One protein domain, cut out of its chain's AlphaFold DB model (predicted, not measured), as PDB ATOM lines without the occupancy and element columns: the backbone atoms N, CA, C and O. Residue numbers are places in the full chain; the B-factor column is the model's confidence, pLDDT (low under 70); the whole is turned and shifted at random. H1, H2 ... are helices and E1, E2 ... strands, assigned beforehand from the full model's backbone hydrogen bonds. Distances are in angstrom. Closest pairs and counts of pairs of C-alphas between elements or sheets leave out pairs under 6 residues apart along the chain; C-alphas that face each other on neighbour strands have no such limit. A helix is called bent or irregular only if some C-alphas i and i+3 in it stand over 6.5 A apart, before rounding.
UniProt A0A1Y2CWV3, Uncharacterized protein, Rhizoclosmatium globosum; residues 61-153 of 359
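What this domain is: This is residues 61 to 153 of the 359 residues of an uncharacterized protein of Rhizoclosmatium globosum (UniProt A0A1Y2CWV3). A small three-stranded sheet, E1, E3 and E2 side by side, has the long helix H2 over one face, running along E2; the short helices H1 and H3 sit toward opposite ends of the long axis. A long link without named elements, residues 71 to 84, runs from E1 to H1, and residues 151 to 152 pair beside E2. The printed part has 93 residues with three named helices and three named strands, in the order E1, H1, E2, H2, E3, H3; the sheet, in the order E1, E3, E2, is mixed, and the class is mixed, helices and strands. The whole is compact, with a radius of gyration of the C-alphas of 13.9 A, yet elongated in outline, with spans of 40 by 26 by 18 A.

Where its parts are: In the sheet, E1 is residues 67 to 70, beginning at C-alpha 67 (87.042, -31.939, 29.176); E3 is residues 127 to 132 and E2 residues 98 to 103, each 16.2 A long. H2, residues 106 to 122, is 22.9 A long and ends at C-alpha 122 (73.750, -32.706, 5.911). H1 is residues 85 to 92, 10.8 A. H3 is residues 137 to 145, ending at C-alpha 145 (77.086, -18.390, 29.216); it is only just irregular, with C-alphas 138 and 141 6.7 A apart.

How they stand to each other: E3 is the inner strand. E3 and E2 are parallel at 26 degrees, with N 100 and O 128 2.8 A apart, within hydrogen-bond range. E1 and E3 are antiparallel at 161 degrees, with N 131 and O 69 at 2.9 A. Residues 100 to 101 of E2 also pair, parallel, with residues 151 to 152. H2 is on the sheet at a height of 9.0 A, making two layers, helix on one face of a sheet; it is over E2, and only just over E3 with 3 C-alphas. It runs along the strands, at 8 degrees to E2 on the local plane; the closest C-alphas of H2 and E2 are those of Ala 108 and Gln 102, 5.9 A. E2, H2, E3 form a strand-helix-strand unit, two parallel neighbour strands joined through a helix, with a right-handed crossover. H1 is not on the sheet; it touches H2 at residues 121 to 122 alone, about perpendicular at 79 degrees, with the closest C-alphas, those of Glu 86 and Val 122, at 5.3 A. H3 only grazes the sheet with residues 140 to 144, and is apart from H1 and H2. Each O i to N i+4 pair of H2 is within hydrogen-bond range, against 1 of 4 in H1 and 2 of 5 in H3, where O i to N i+3 gives 4 of 5 and 4 of 6.

The domain as a whole: The C-alphas farthest apart, those of Asn 62 and Arg 82, are 43.3 A apart. The printed part has no cut; the link from E1 to H1 is long, the others tight. Mean pLDDT of the printed part is 83.8; residues 80, 82 and 134 to 140 are under 70.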
ATOM      1  N   ALA A  61      89.455 -22.066  32.244       84.06
ATOM      2  CA  ALA A  61      90.234 -23.247  32.608       84.06
ATOM      3  C   ALA A  61      89.488 -24.135  33.612       84.06
ATOM      4  O   ALA A  61      89.492 -25.351  33.456       84.06
ATOM      5  N   ASN A  62      88.797 -23.543  34.589       81.38
ATOM      6  CA  ASN A  62      87.974 -24.288  35.541       81.38
ATOM      7  C   ASN A  62      86.765 -24.944  34.857       81.38
ATOM      8  O   ASN A  62      86.464 -26.097  35.143       81.38
ATOM      9  N   LEU A  63      86.102 -24.239  33.933       82.12
ATOM     10  CA  LEU A  63      84.959 -24.763  33.168       82.12
ATOM     11  C   LEU A  63      85.341 -25.852  32.156       82.12
ATOM     12  O   LEU A  63      84.482 -26.629  31.748       82.12
ATOM     13  N   MET A  64      86.601 -25.867  31.723       86.38
ATOM     14  CA  MET A  64      87.150 -26.831  30.767       86.38
ATOM     15  C   MET A  64      87.980 -27.930  31.447       86.38
ATOM     16  O   MET A  64      88.517 -28.796  30.757       86.38
ATOM     17  N   GLY A  65      88.136 -27.893  32.775       84.62
ATOM     18  CA  GLY A  65      89.015 -28.800  33.524       84.62
ATOM     19  C   GLY A  65      88.566 -30.264  33.499       84.62
ATOM     20  O   GLY A  65      89.355 -31.159  33.790       84.62
ATOM     21  N   ASP A  66      87.318 -30.498  33.116       84.56
ATOM     22  CA  ASP A  66      86.643 -31.785  33.007       84.56
ATOM     23  C   ASP A  66      86.445 -32.250  31.549       84.56
ATOM     24  O   ASP A  66      85.721 -33.215  31.287       84.56
ATOM     25  N   LEU A  67      87.075 -31.567  30.587       86.38
ATOM     26  CA  LEU A  67      87.042 -31.939  29.176       86.38
ATOM     27  C   LEU A  67      87.707 -33.306  28.968       86.38
ATOM     28  O   LEU A  67      88.906 -33.479  29.189       86.38
ATOM     29  N   LEU A  68      86.930 -34.268  28.480       86.69
ATOM     30  CA  LEU A  68      87.385 -35.615  28.157       86.69
ATOM     31  C   LEU A  68      87.982 -35.688  26.753       86.69
ATOM     32  O   LEU A  68      89.014 -36.326  26.544       86.69
ATOM     33  N   ILE A  69      87.303 -35.085  25.771       87.81
ATOM     34  CA  ILE A  69      87.654 -35.208  24.353       87.81
ATOM     35  C   ILE A  69      87.345 -33.897  23.625       87.81
ATOM     36  O   ILE A  69      86.254 -33.357  23.768       87.81
ATOM     37  N   ASP A  70      88.270 -33.437  22.779       87.81
ATOM     38  CA  ASP A  70      88.069 -32.325  21.837       87.81
ATOM     39  C   ASP A  70      88.294 -32.796  20.396       87.81
ATOM     40  O   ASP A  70      89.089 -33.699  20.123       87.81
ATOM     41  N   ASN A  71      87.617 -32.141  19.456       84.00
ATOM     42  CA  ASN A  71      87.766 -32.323  18.017       84.00
ATOM     43  C   ASN A  71      87.548 -33.765  17.546       84.00
ATOM     44  O   ASN A  71      88.200 -34.220  16.599       84.00
ATOM     45  N   MET A  72      86.602 -34.475  18.166       80.44
ATOM     46  CA  MET A  72      86.225 -35.810  17.714       80.44
ATOM     47  C   MET A  72      85.737 -35.757  16.259       80.44
ATOM     48  O   MET A  72      84.937 -34.900  15.874       80.44
ATOM     49  N   LYS A  73      86.243 -36.674  15.431       78.56
ATOM     50  CA  LYS A  73      85.848 -36.810  14.028       78.56
ATOM     51  C   LYS A  73      85.101 -38.109  13.848       78.56
ATOM     52  O   LYS A  73      85.618 -39.174  14.179       78.56
ATOM     53  N   PHE A  74      83.929 -38.021  13.244       80.44
ATOM     54  CA  PHE A  74      83.159 -39.201  12.912       80.44
ATOM     55  C   PHE A  74      83.236 -39.509  11.409       80.44
ATOM     56  O   PHE A  74      83.201 -38.585  10.595       80.44
ATOM     57  N   PRO A  75      83.309 -40.791  11.003       82.44
ATOM     58  CA  PRO A  75      83.254 -41.166   9.592       82.44
ATOM     59  C   PRO A  75      81.922 -40.745   8.984       82.44
ATOM     60  O   PRO A  75      80.884 -41.059   9.565       82.44
ATOM     61  N   ARG A  76      81.940 -40.077   7.825       79.50
ATOM     62  CA  ARG A  76      80.721 -39.628   7.142       79.50
ATOM     63  C   ARG A  76      79.773 -40.805   6.910       79.50
ATOM     64  O   ARG A  76      80.181 -41.807   6.325       79.50
ATOM     65  N   CYS A  77      78.522 -40.678   7.338       81.69
ATOM     66  CA  CYS A  77      77.503 -41.710   7.148       81.69
ATOM     67  C   CYS A  77      76.351 -41.259   6.240       81.69
ATOM     68  O   CYS A  77      75.551 -42.095   5.819       81.69
ATOM     69  N   TRP A  78      76.282 -39.968   5.889       77.50
ATOM     70  CA  TRP A  78      75.208 -39.408   5.070       77.50
ATOM     71  C   TRP A  78      75.654 -38.992   3.653       77.50
ATOM     72  O   TRP A  78      76.521 -38.128   3.482       77.50
ATOM     73  N   ASN A  79      74.985 -39.537   2.625       70.88
ATOM     74  CA  ASN A  79      75.210 -39.241   1.198       70.88
ATOM     75  C   ASN A  79      73.989 -38.562   0.545       70.88
ATOM     76  O   ASN A  79      73.343 -39.115  -0.341       70.88
ATOM     77  N   GLY A  80      73.694 -37.332   0.975       67.38
ATOM     78  CA  GLY A  80      72.650 -36.481   0.390       67.38
ATOM     79  C   GLY A  80      71.278 -36.618   1.052       67.38
ATOM     80  O   GLY A  80      70.868 -37.688   1.495       67.38
ATOM     81  N   SER A  81      70.560 -35.506   1.193       73.12
ATOM     82  CA  SER A  81      69.235 -35.478   1.816       73.12
ATOM     83  C   SER A  81      68.131 -35.514   0.758       73.12
ATOM     84  O   SER A  81      68.255 -34.947  -0.323       73.12
ATOM     85  N   ARG A  82      66.967 -36.087   1.091       69.75
ATOM     86  CA  ARG A  82      65.784 -36.019   0.203       69.75
ATOM     87  C   ARG A  82      65.267 -34.593  -0.023       69.75
ATOM     88  O   ARG A  82      64.427 -34.379  -0.892       69.75
ATOM     89  N   LYS A  83      65.694 -33.633   0.802       76.19
ATOM     90  CA  LYS A  83      65.198 -32.252   0.816       76.19
ATOM     91  C   LYS A  83      66.188 -31.250   0.226       76.19
ATOM     92  O   LYS A  83      65.903 -30.057   0.247       76.19
ATOM     93  N   GLY A  84      67.318 -31.704  -0.315       76.94
ATOM     94  CA  GLY A  84      68.310 -30.806  -0.895       76.94
ATOM     95  C   GLY A  84      69.087 -29.988   0.137       76.94
ATOM     96  O   GLY A  84      69.666 -28.970  -0.228       76.94
ATOM     97  N   TRP A  85      69.067 -30.365   1.417       78.44
ATOM     98  CA  TRP A  85      69.741 -29.640   2.495       78.44
ATOM     99  C   TRP A  85      71.257 -29.574   2.306       78.44
ATOM    100  O   TRP A  85      71.878 -28.599   2.708       78.44
ATOM    101  N   GLU A  86      71.842 -30.524   1.582       78.31
ATOM    102  CA  GLU A  86      73.242 -30.473   1.169       78.31
ATOM    103  C   GLU A  86      73.574 -29.248   0.305       78.31
ATOM    104  O   GLU A  86      74.724 -28.822   0.255       78.31
ATOM    105  N   LYS A  87      72.577 -28.616  -0.330       80.44
ATOM    106  CA  LYS A  87      72.766 -27.360  -1.069       80.44
ATOM    107  C   LYS A  87      73.073 -26.178  -0.146       80.44
ATOM    108  O   LYS A  87      73.635 -25.190  -0.616       80.44
ATOM    109  N   PHE A  88      72.750 -26.270   1.149       79.69
ATOM    110  CA  PHE A  88      73.140 -25.259   2.132       79.69
ATOM    111  C   PHE A  88      74.640 -25.269   2.419       79.69
ATOM    112  O   PHE A  88      75.156 -24.242   2.852       79.69
ATOM    113  N   ALA A  89      75.350 -26.354   2.093       79.88
ATOM    114  CA  ALA A  89      76.772 -26.486   2.385       79.88
ATOM    115  C   ALA A  89      77.605 -25.326   1.808       79.88
ATOM    116  O   ALA A  89      78.493 -24.806   2.476       79.88
ATOM    117  N   ASN A  90      77.250 -24.832   0.617       83.12
ATOM    118  CA  ASN A  90      77.915 -23.679  -0.004       83.12
ATOM    119  C   ASN A  90      77.809 -22.392   0.836       83.12
ATOM    120  O   ASN A  90      78.672 -21.521   0.757       83.12
ATOM    121  N   TYR A  91      76.750 -22.258   1.635       84.50
ATOM    122  CA  TYR A  91      76.539 -21.123   2.528       84.50
ATOM    123  C   TYR A  91      77.143 -21.349   3.919       84.50
ATOM    124  O   TYR A  91      77.620 -20.405   4.551       84.50
ATOM    125  N   THR A  92      77.112 -22.581   4.420       88.56
ATOM    126  CA  THR A  92      77.459 -22.899   5.812       88.56
ATOM    127  C   THR A  92      78.935 -23.225   6.011       88.56
ATOM    128  O   THR A  92      79.461 -22.945   7.083       88.56
ATOM    129  N   GLN A  93      79.626 -23.768   5.004       89.06
ATOM    130  CA  GLN A  93      81.025 -24.206   5.126       89.06
ATOM    131  C   GLN A  93      81.995 -23.062   5.444       89.06
ATOM    132  O   GLN A  93      83.034 -23.291   6.054       89.06
ATOM    133  N   SER A  94      81.658 -21.831   5.048       89.50
ATOM    134  CA  SER A  94      82.459 -20.630   5.320       89.50
ATOM    135  C   SER A  94      82.178 -19.997   6.687       89.50
ATOM    136  O   SER A  94      82.808 -19.002   7.048       89.50
ATOM    137  N   LYS A  95      81.212 -20.524   7.450       91.50
ATOM    138  CA  LYS A  95      80.879 -20.015   8.783       91.50
ATOM    139  C   LYS A  95      81.897 -20.506   9.808       91.50
ATOM    140  O   LYS A  95      82.584 -21.502   9.596       91.50
ATOM    141  N   ARG A  96      81.988 -19.803  10.943       93.88
ATOM    142  CA  ARG A  96      82.802 -20.275  12.070       93.88
ATOM    143  C   ARG A  96      82.309 -21.655  12.533       93.88
ATOM    144  O   ARG A  96      81.106 -21.910  12.427       93.88
ATOM    145  N   PRO A  97      83.189 -22.507  13.082       93.62
ATOM    146  CA  PRO A  97      82.749 -23.768  13.647       93.62
ATOM    147  C   PRO A  97      81.731 -23.578  14.770       93.62
ATOM    148  O   PRO A  97      81.881 -22.668  15.588       93.62
ATOM    149  N   ILE A  98      80.723 -24.449  14.790       93.56
ATOM    150  CA  ILE A  98      79.816 -24.632  15.924       93.56
ATOM    151  C   ILE A  98      80.563 -25.459  16.968       93.56
ATOM    152  O   ILE A  98      80.999 -26.567  16.663       93.56
ATOM    153  N   LEU A  99      80.716 -24.930  18.172       93.50
ATOM    154  CA  LEU A  99      81.257 -25.618  19.334       93.50
ATOM    155  C   LEU A  99      80.114 -26.372  20.021       93.50
ATOM    156  O   LEU A  99      79.232 -25.771  20.630       93.50
ATOM    157  N   LEU A 100      80.093 -27.686  19.866       92.00
ATOM    158  CA  LEU A 100      79.012 -28.557  20.303       92.00
ATOM    159  C   LEU A 100      79.423 -29.315  21.567       92.00
ATOM    160  O   LEU A 100      80.363 -30.112  21.528       92.00
ATOM    161  N   GLU A 101      78.704 -29.061  22.656       90.31
ATOM    162  CA  GLU A 101      78.868 -29.747  23.935       90.31
ATOM    163  C   GLU A 101      78.171 -31.109  23.933       90.31
ATOM    164  O   GLU A 101      77.037 -31.267  23.461       90.31
ATOM    165  N   GLN A 102      78.855 -32.096  24.503       89.69
ATOM    166  CA  GLN A 102      78.307 -33.394  24.835       89.69
ATOM    167  C   GLN A 102      78.683 -33.787  26.257       89.69
ATOM    168  O   GLN A 102      79.854 -33.759  26.628       89.69
ATOM    169  N   ASP A 103      77.716 -34.288  27.006       87.38
ATOM    170  CA  ASP A 103      78.000 -34.951  28.265       87.38
ATOM    171  C   ASP A 103      78.291 -36.444  28.096       87.38
ATOM    172  O   ASP A 103      77.768 -37.121  27.208       87.38
ATOM    173  N   ALA A 104      79.111 -36.987  28.995       87.69
ATOM    174  CA  ALA A 104      79.587 -38.369  28.945       87.69
ATOM    175  C   ALA A 104      78.527 -39.469  29.200       87.69
ATOM    176  O   ALA A 104      78.902 -40.636  29.350       87.69
ATOM    177  N   TRP A 105      77.226 -39.152  29.246       83.88
ATOM    178  CA  TRP A 105      76.149 -40.137  29.415       83.88
ATOM    179  C   TRP A 105      75.419 -40.448  28.099       83.88
ATOM    180  O   TRP A 105      75.322 -39.624  27.194       83.88
ATOM    181  N   ASP A 106      74.886 -41.668  27.989       86.25
ATOM    182  CA  ASP A 106      74.461 -42.255  26.709       86.25
ATOM    183  C   ASP A 106      73.412 -41.443  25.941       86.25
ATOM    184  O   ASP A 106      73.484 -41.347  24.713       86.25
ATOM    185  N   SER A 107      72.435 -40.853  26.633       84.75
ATOM    186  CA  SER A 107      71.409 -40.044  25.974       84.75
ATOM    187  C   SER A 107      71.973 -38.743  25.403       84.75
ATOM    188  O   SER A 107      71.664 -38.433  24.247       84.75
ATOM    189  N   ALA A 108      72.882 -38.069  26.124       86.75
ATOM    190  CA  ALA A 108      73.541 -36.866  25.623       86.75
ATOM    191  C   ALA A 108      74.409 -37.223  24.423       86.75
ATOM    192  O   ALA A 108      74.357 -36.547  23.393       86.75
ATOM    193  N   ARG A 109      75.113 -38.362  24.495       89.25
ATOM    194  CA  ARG A 109      75.856 -38.896  23.352       89.25
ATOM    195  C   ARG A 109      74.978 -39.101  22.132       89.25
ATOM    196  O   ARG A 109      75.359 -38.727  21.024       89.25
ATOM    197  N   LEU A 110      73.802 -39.692  22.298       87.75
ATOM    198  CA  LEU A 110      72.889 -39.930  21.185       87.75
ATOM    199  C   LEU A 110      72.370 -38.614  20.586       87.75
ATOM    200  O   LEU A 110      72.470 -38.416  19.372       87.75
ATOM    201  N   ALA A 111      71.829 -37.720  21.416       88.56
ATOM    202  CA  ALA A 111      71.226 -36.465  20.971       88.56
ATOM    203  C   ALA A 111      72.257 -35.546  20.296       88.56
ATOM    204  O   ALA A 111      72.023 -35.051  19.187       88.56
ATOM    205  N   THR A 112      73.430 -35.389  20.911       89.94
ATOM    206  CA  THR A 112      74.516 -34.566  20.378       89.94
ATOM    207  C   THR A 112      75.081 -35.137  19.080       89.94
ATOM    208  O   THR A 112      75.286 -34.390  18.120       89.94
ATOM    209  N   ASN A 113      75.245 -36.459  18.971       90.56
ATOM    210  CA  ASN A 113      75.695 -37.069  17.719       90.56
ATOM    211  C   ASN A 113      74.688 -36.894  16.581       90.56
ATOM    212  O   ASN A 113      75.095 -36.622  15.453       90.56
ATOM    213  N   ILE A 114      73.383 -37.002  16.843       89.88
ATOM    214  CA  ILE A 114      72.363 -36.727  15.820       89.88
ATOM    215  C   ILE A 114      72.506 -35.288  15.310       89.88
ATOM    216  O   ILE A 114      72.545 -35.072  14.095       89.88
ATOM    217  N   PHE A 115      72.652 -34.314  16.212       90.44
ATOM    218  CA  PHE A 115      72.859 -32.917  15.828       90.44
ATOM    219  C   PHE A 115      74.144 -32.722  15.023       90.44
ATOM    220  O   PHE A 115      74.101 -32.101  13.960       90.44
ATOM    221  N   TYR A 116      75.263 -33.301  15.469       91.81
ATOM    222  CA  TYR A 116      76.541 -33.246  14.757       91.81
ATOM    223  C   TYR A 116      76.394 -33.700  13.301       91.81
ATOM    224  O   TYR A 116      76.858 -33.016  12.390       91.81
ATOM    225  N   ARG A 117      75.707 -34.823  13.053       90.12
ATOM    226  CA  ARG A 117      75.500 -35.343  11.690       90.12
ATOM    227  C   ARG A 117      74.620 -34.419  10.856       90.12
ATOM    228  O   ARG A 117      74.939 -34.157   9.699       90.12
ATOM    229  N   LEU A 118      73.528 -33.913  11.426       88.56
ATOM    230  CA  LEU A 118      72.618 -33.016  10.714       88.56
ATOM    231  C   LEU A 118      73.299 -31.685  10.370       88.56
ATOM    232  O   LEU A 118      73.301 -31.278   9.209       88.56
ATOM    233  N   ALA A 119      73.930 -31.031  11.342       89.94
ATOM    234  CA  ALA A 119      74.615 -29.762  11.128       89.94
ATOM    235  C   ALA A 119      75.859 -29.933  10.239       89.94
ATOM    236  O   ALA A 119      76.037 -29.192   9.273       89.94
ATOM    237  N   GLY A 120      76.690 -30.932  10.531       89.75
ATOM    238  CA  GLY A 120      77.963 -31.160   9.856       89.75
ATOM    239  C   GLY A 120      77.829 -31.796   8.478       89.75
ATOM    240  O   GLY A 120      78.280 -31.237   7.482       89.75
ATOM    241  N   GLU A 121      77.203 -32.969   8.389       87.88
ATOM    242  CA  GLU A 121      77.202 -33.762   7.150       87.88
ATOM    243  C   GLU A 121      76.088 -33.389   6.187       87.88
ATOM    244  O   GLU A 121      76.271 -33.483   4.970       87.88
ATOM    245  N   VAL A 122      74.925 -33.015   6.725       87.25
ATOM    246  CA  VAL A 122      73.750 -32.706   5.911       87.25
ATOM    247  C   VAL A 122      73.733 -31.233   5.536       87.25
ATOM    248  O   VAL A 122      73.592 -30.917   4.360       87.25
ATOM    249  N   MET A 123      73.884 -30.335   6.509       88.44
ATOM    250  CA  MET A 123      73.833 -28.895   6.255       88.44
ATOM    251  C   MET A 123      75.185 -28.319   5.843       88.44
ATOM    252  O   MET A 123      75.193 -27.308   5.156       88.44
ATOM    253  N   GLY A 124      76.303 -28.963   6.201       89.94
ATOM    254  CA  GLY A 124      77.652 -28.543   5.821       89.94
ATOM    255  C   GLY A 124      78.276 -27.493   6.742       89.94
ATOM    256  O   GLY A 124      79.147 -26.750   6.293       89.94
ATOM    257  N   PHE A 125      77.813 -27.338   7.983       92.44
ATOM    258  CA  PHE A 125      78.493 -26.486   8.960       92.44
ATOM    259  C   PHE A 125      79.807 -27.133   9.412       92.44
ATOM    260  O   PHE A 125      79.851 -28.344   9.630       92.44
ATOM    261  N   PRO A 126      80.876 -26.360   9.646       92.25
ATOM    262  CA  PRO A 126      81.979 -26.853  10.453       92.25
ATOM    263  C   PRO A 126      81.475 -27.042  11.892       92.25
ATOM    264  O   PRO A 126      80.883 -26.130  12.467       92.25
ATOM    265  N   VAL A 127      81.686 -28.219  12.477       93.00
ATOM    266  CA  VAL A 127      81.289 -28.523  13.862       93.00
ATOM    267  C   VAL A 127      82.508 -29.055  14.609       93.00
ATOM    268  O   VAL A 127      83.160 -29.992  14.145       93.00
ATOM    269  N   ARG A 128      82.825 -28.445  15.750       92.38
ATOM    270  CA  ARG A 128      83.798 -28.934  16.728       92.38
ATOM    271  C   ARG A 128      83.042 -29.530  17.895       92.38
ATOM    272  O   ARG A 128      82.057 -28.969  18.352       92.38
ATOM    273  N   TYR A 129      83.512 -30.672  18.344       89.25
ATOM    274  CA  TYR A 129      82.824 -31.501  19.309       89.25
ATOM    275  C   TYR A 129      83.649 -31.573  20.584       89.25
ATOM    276  O   TYR A 129      84.848 -31.847  20.496       89.25
ATOM    277  N   MET A 130      83.015 -31.343  21.730       91.62
ATOM    278  CA  MET A 130      83.664 -31.342  23.038       91.62
ATOM    279  C   MET A 130      82.856 -32.201  24.008       91.62
ATOM    280  O   MET A 130      81.684 -31.918  24.246       91.62
ATOM    281  N   GLU A 131      83.474 -33.265  24.523       91.06
ATOM    282  CA  GLU A 131      82.873 -34.136  25.534       91.06
ATOM    283  C   GLU A 131      83.401 -33.781  26.923       91.06
ATOM    284  O   GLU A 131      84.615 -33.698  27.105       91.06
ATOM    285  N   PHE A 132      82.508 -33.642  27.899       88.81
ATOM    286  CA  PHE A 132      82.838 -33.348  29.292       88.81
ATOM    287  C   PHE A 132      82.360 -34.463  30.221       88.81
ATOM    288  O   PHE A 132      81.438 -35.219  29.888       88.81
ATOM    289  N   THR A 133      82.966 -34.574  31.406       81.31
ATOM    290  CA  THR A 133      82.391 -35.424  32.454       81.31
ATOM    291  C   THR A 133      81.078 -34.795  32.896       81.31
ATOM    292  O   THR A 133      81.069 -33.759  33.553       81.31
ATOM    293  N   GLY A 134      79.966 -35.401  32.487       66.44
ATOM    294  CA  GLY A 134      78.650 -34.886  32.822       66.44
ATOM    295  C   GLY A 134      78.423 -34.811  34.333       66.44
ATOM    296  O   GLY A 134      79.040 -35.555  35.095       66.44
ATOM    297  N   GLY A 135      77.488 -33.955  34.745       57.72
ATOM    298  CA  GLY A 135      76.907 -34.022  36.087       57.72
ATOM    299  C   GLY A 135      77.105 -32.801  36.963       57.72
ATOM    300  O   GLY A 135      77.352 -32.972  38.142       57.72
ATOM    301  N   TYR A 136      76.965 -31.583  36.445       61.66
ATOM    302  CA  TYR A 136      77.019 -30.407  37.307       61.66
ATOM    303  C   TYR A 136      76.057 -29.335  36.802       61.66
ATOM    304  O   TYR A 136      76.355 -28.632  35.830       61.66
ATOM    305  N   ASP A 137      74.927 -29.161  37.497       55.25
ATOM    306  CA  ASP A 137      74.035 -28.005  37.310       55.25
ATOM    307  C   ASP A 137      74.828 -26.683  37.341       55.25
ATOM    308  O   ASP A 137      74.504 -25.728  36.637       55.25
ATOM    309  N   ASN A 138      75.937 -26.651  38.089       59.16
ATOM    310  CA  ASN A 138      76.856 -25.526  38.222       59.16
ATOM    311  C   ASN A 138      77.906 -25.370  37.105       59.16
ATOM    312  O   ASN A 138      78.726 -24.461  37.219       59.16
ATOM    313  N   VAL A 139      77.918 -26.195  36.049       65.94
ATOM    314  CA  VAL A 139      78.920 -26.097  34.961       65.94
ATOM    315  C   VAL A 139      78.289 -26.019  33.567       65.94
ATOM    316  O   VAL A 139      78.724 -25.187  32.767       65.94
ATOM    317  N   LEU A 140      77.219 -26.775  33.293       68.81
ATOM    318  CA  LEU A 140      76.569 -26.803  31.969       68.81
ATOM    319  C   LEU A 140      76.050 -25.421  31.535       68.81
ATOM    320  O   LEU A 140      76.352 -24.925  30.448       68.81
ATOM    321  N   GLY A 141      75.299 -24.759  32.422       75.75
ATOM    322  CA  GLY A 141      74.830 -23.381  32.237       75.75
ATOM    323  C   GLY A 141      75.967 -22.388  31.992       75.75
ATOM    324  O   GLY A 141      75.978 -21.671  30.984       75.75
ATOM    325  N   PRO A 142      76.947 -22.346  32.904       79.19
ATOM    326  CA  PRO A 142      78.108 -21.476  32.788       79.19
ATOM    327  C   PRO A 142      78.961 -21.655  31.525       79.19
ATOM    328  O   PRO A 142      79.446 -20.645  31.018       79.19
ATOM    329  N   ARG A 143      79.127 -22.867  30.970       82.81
ATOM    330  CA  ARG A 143      79.891 -23.073  29.719       82.81
ATOM    331  C   ARG A 143      79.257 -22.363  28.522       82.81
ATOM    332  O   ARG A 143      79.954 -21.650  27.794       82.81
ATOM    333  N   LEU A 144      77.939 -22.481  28.368       82.38
ATOM    334  CA  LEU A 144      77.182 -21.744  27.351       82.38
ATOM    335  C   LEU A 144      77.228 -20.235  27.596       82.38
ATOM    336  O   LEU A 144      77.490 -19.461  26.677       82.38
ATOM    337  N   GLN A 145      77.039 -19.806  28.845       80.00
ATOM    338  CA  GLN A 145      77.086 -18.390  29.216       80.00
ATOM    339  C   GLN A 145      78.459 -17.751  28.945       80.00
ATOM    340  O   GLN A 145      78.530 -16.586  28.551       80.00
ATOM    341  N   ALA A 146      79.544 -18.495  29.166       81.62
ATOM    342  CA  ALA A 146      80.915 -18.047  28.938       81.62
ATOM    343  C   ALA A 146      81.333 -18.094  27.457       81.62
ATOM    344  O   ALA A 146      82.415 -17.614  27.119       81.62
ATOM    345  N   GLY A 147      80.507 -18.669  26.575       84.06
ATOM    346  CA  GLY A 147      80.846 -18.885  25.168       84.06
ATOM    347  C   GLY A 147      81.926 -19.949  24.955       84.06
ATOM    348  O   GLY A 147      82.584 -19.947  23.916       84.06
ATOM    349  N   ALA A 148      82.131 -20.840  25.934       85.69
ATOM    350  CA  ALA A 148      83.023 -21.987  25.789       85.69
ATOM    351  C   ALA A 148      82.464 -22.980  24.760       85.69
ATOM    352  O   ALA A 148      83.221 -23.578  24.002       85.69
ATOM    353  N   VAL A 149      81.136 -23.097  24.705       88.69
ATOM    354  CA  VAL A 149      80.363 -23.878  23.733       88.69
ATOM    355  C   VAL A 149      79.260 -23.002  23.131       88.69
ATOM    356  O   VAL A 149      78.873 -21.989  23.713       88.69
ATOM    357  N   ASP A 150      78.733 -23.400  21.978       90.38
ATOM    358  CA  ASP A 150      77.615 -22.731  21.306       90.38
ATOM    359  C   ASP A 150      76.278 -23.436  21.533       90.38
ATOM    360  O   ASP A 150      75.233 -22.788  21.579       90.38
ATOM    361  N   VAL A 151      76.301 -24.770  21.586       90.25
ATOM    362  CA  VAL A 151      75.100 -25.607  21.595       90.25
ATOM    363  C   VAL A 151      75.307 -26.787  22.528       90.25
ATOM    364  O   VAL A 151      76.344 -27.444  22.490       90.25
ATOM    365  N   VAL A 152      74.266 -27.090  23.294       87.88
ATOM    366  CA  VAL A 152      74.088 -28.329  24.047       87.88
ATOM    367  C   VAL A 152      72.759 -28.942  23.610       87.88
ATOM    368  O   VAL A 152      71.776 -28.225  23.415       87.88
ATOM    369  N   MET A 153      72.721 -30.256  23.415       87.75
ATOM    370  CA  MET A 153      71.500 -30.931  22.950       87.75
ATOM    371  C   MET A 153      70.680 -31.537  24.082       87.75
ATOM    372  O   MET A 153      69.502 -31.834  23.893       87.75
TER     373      MET A 153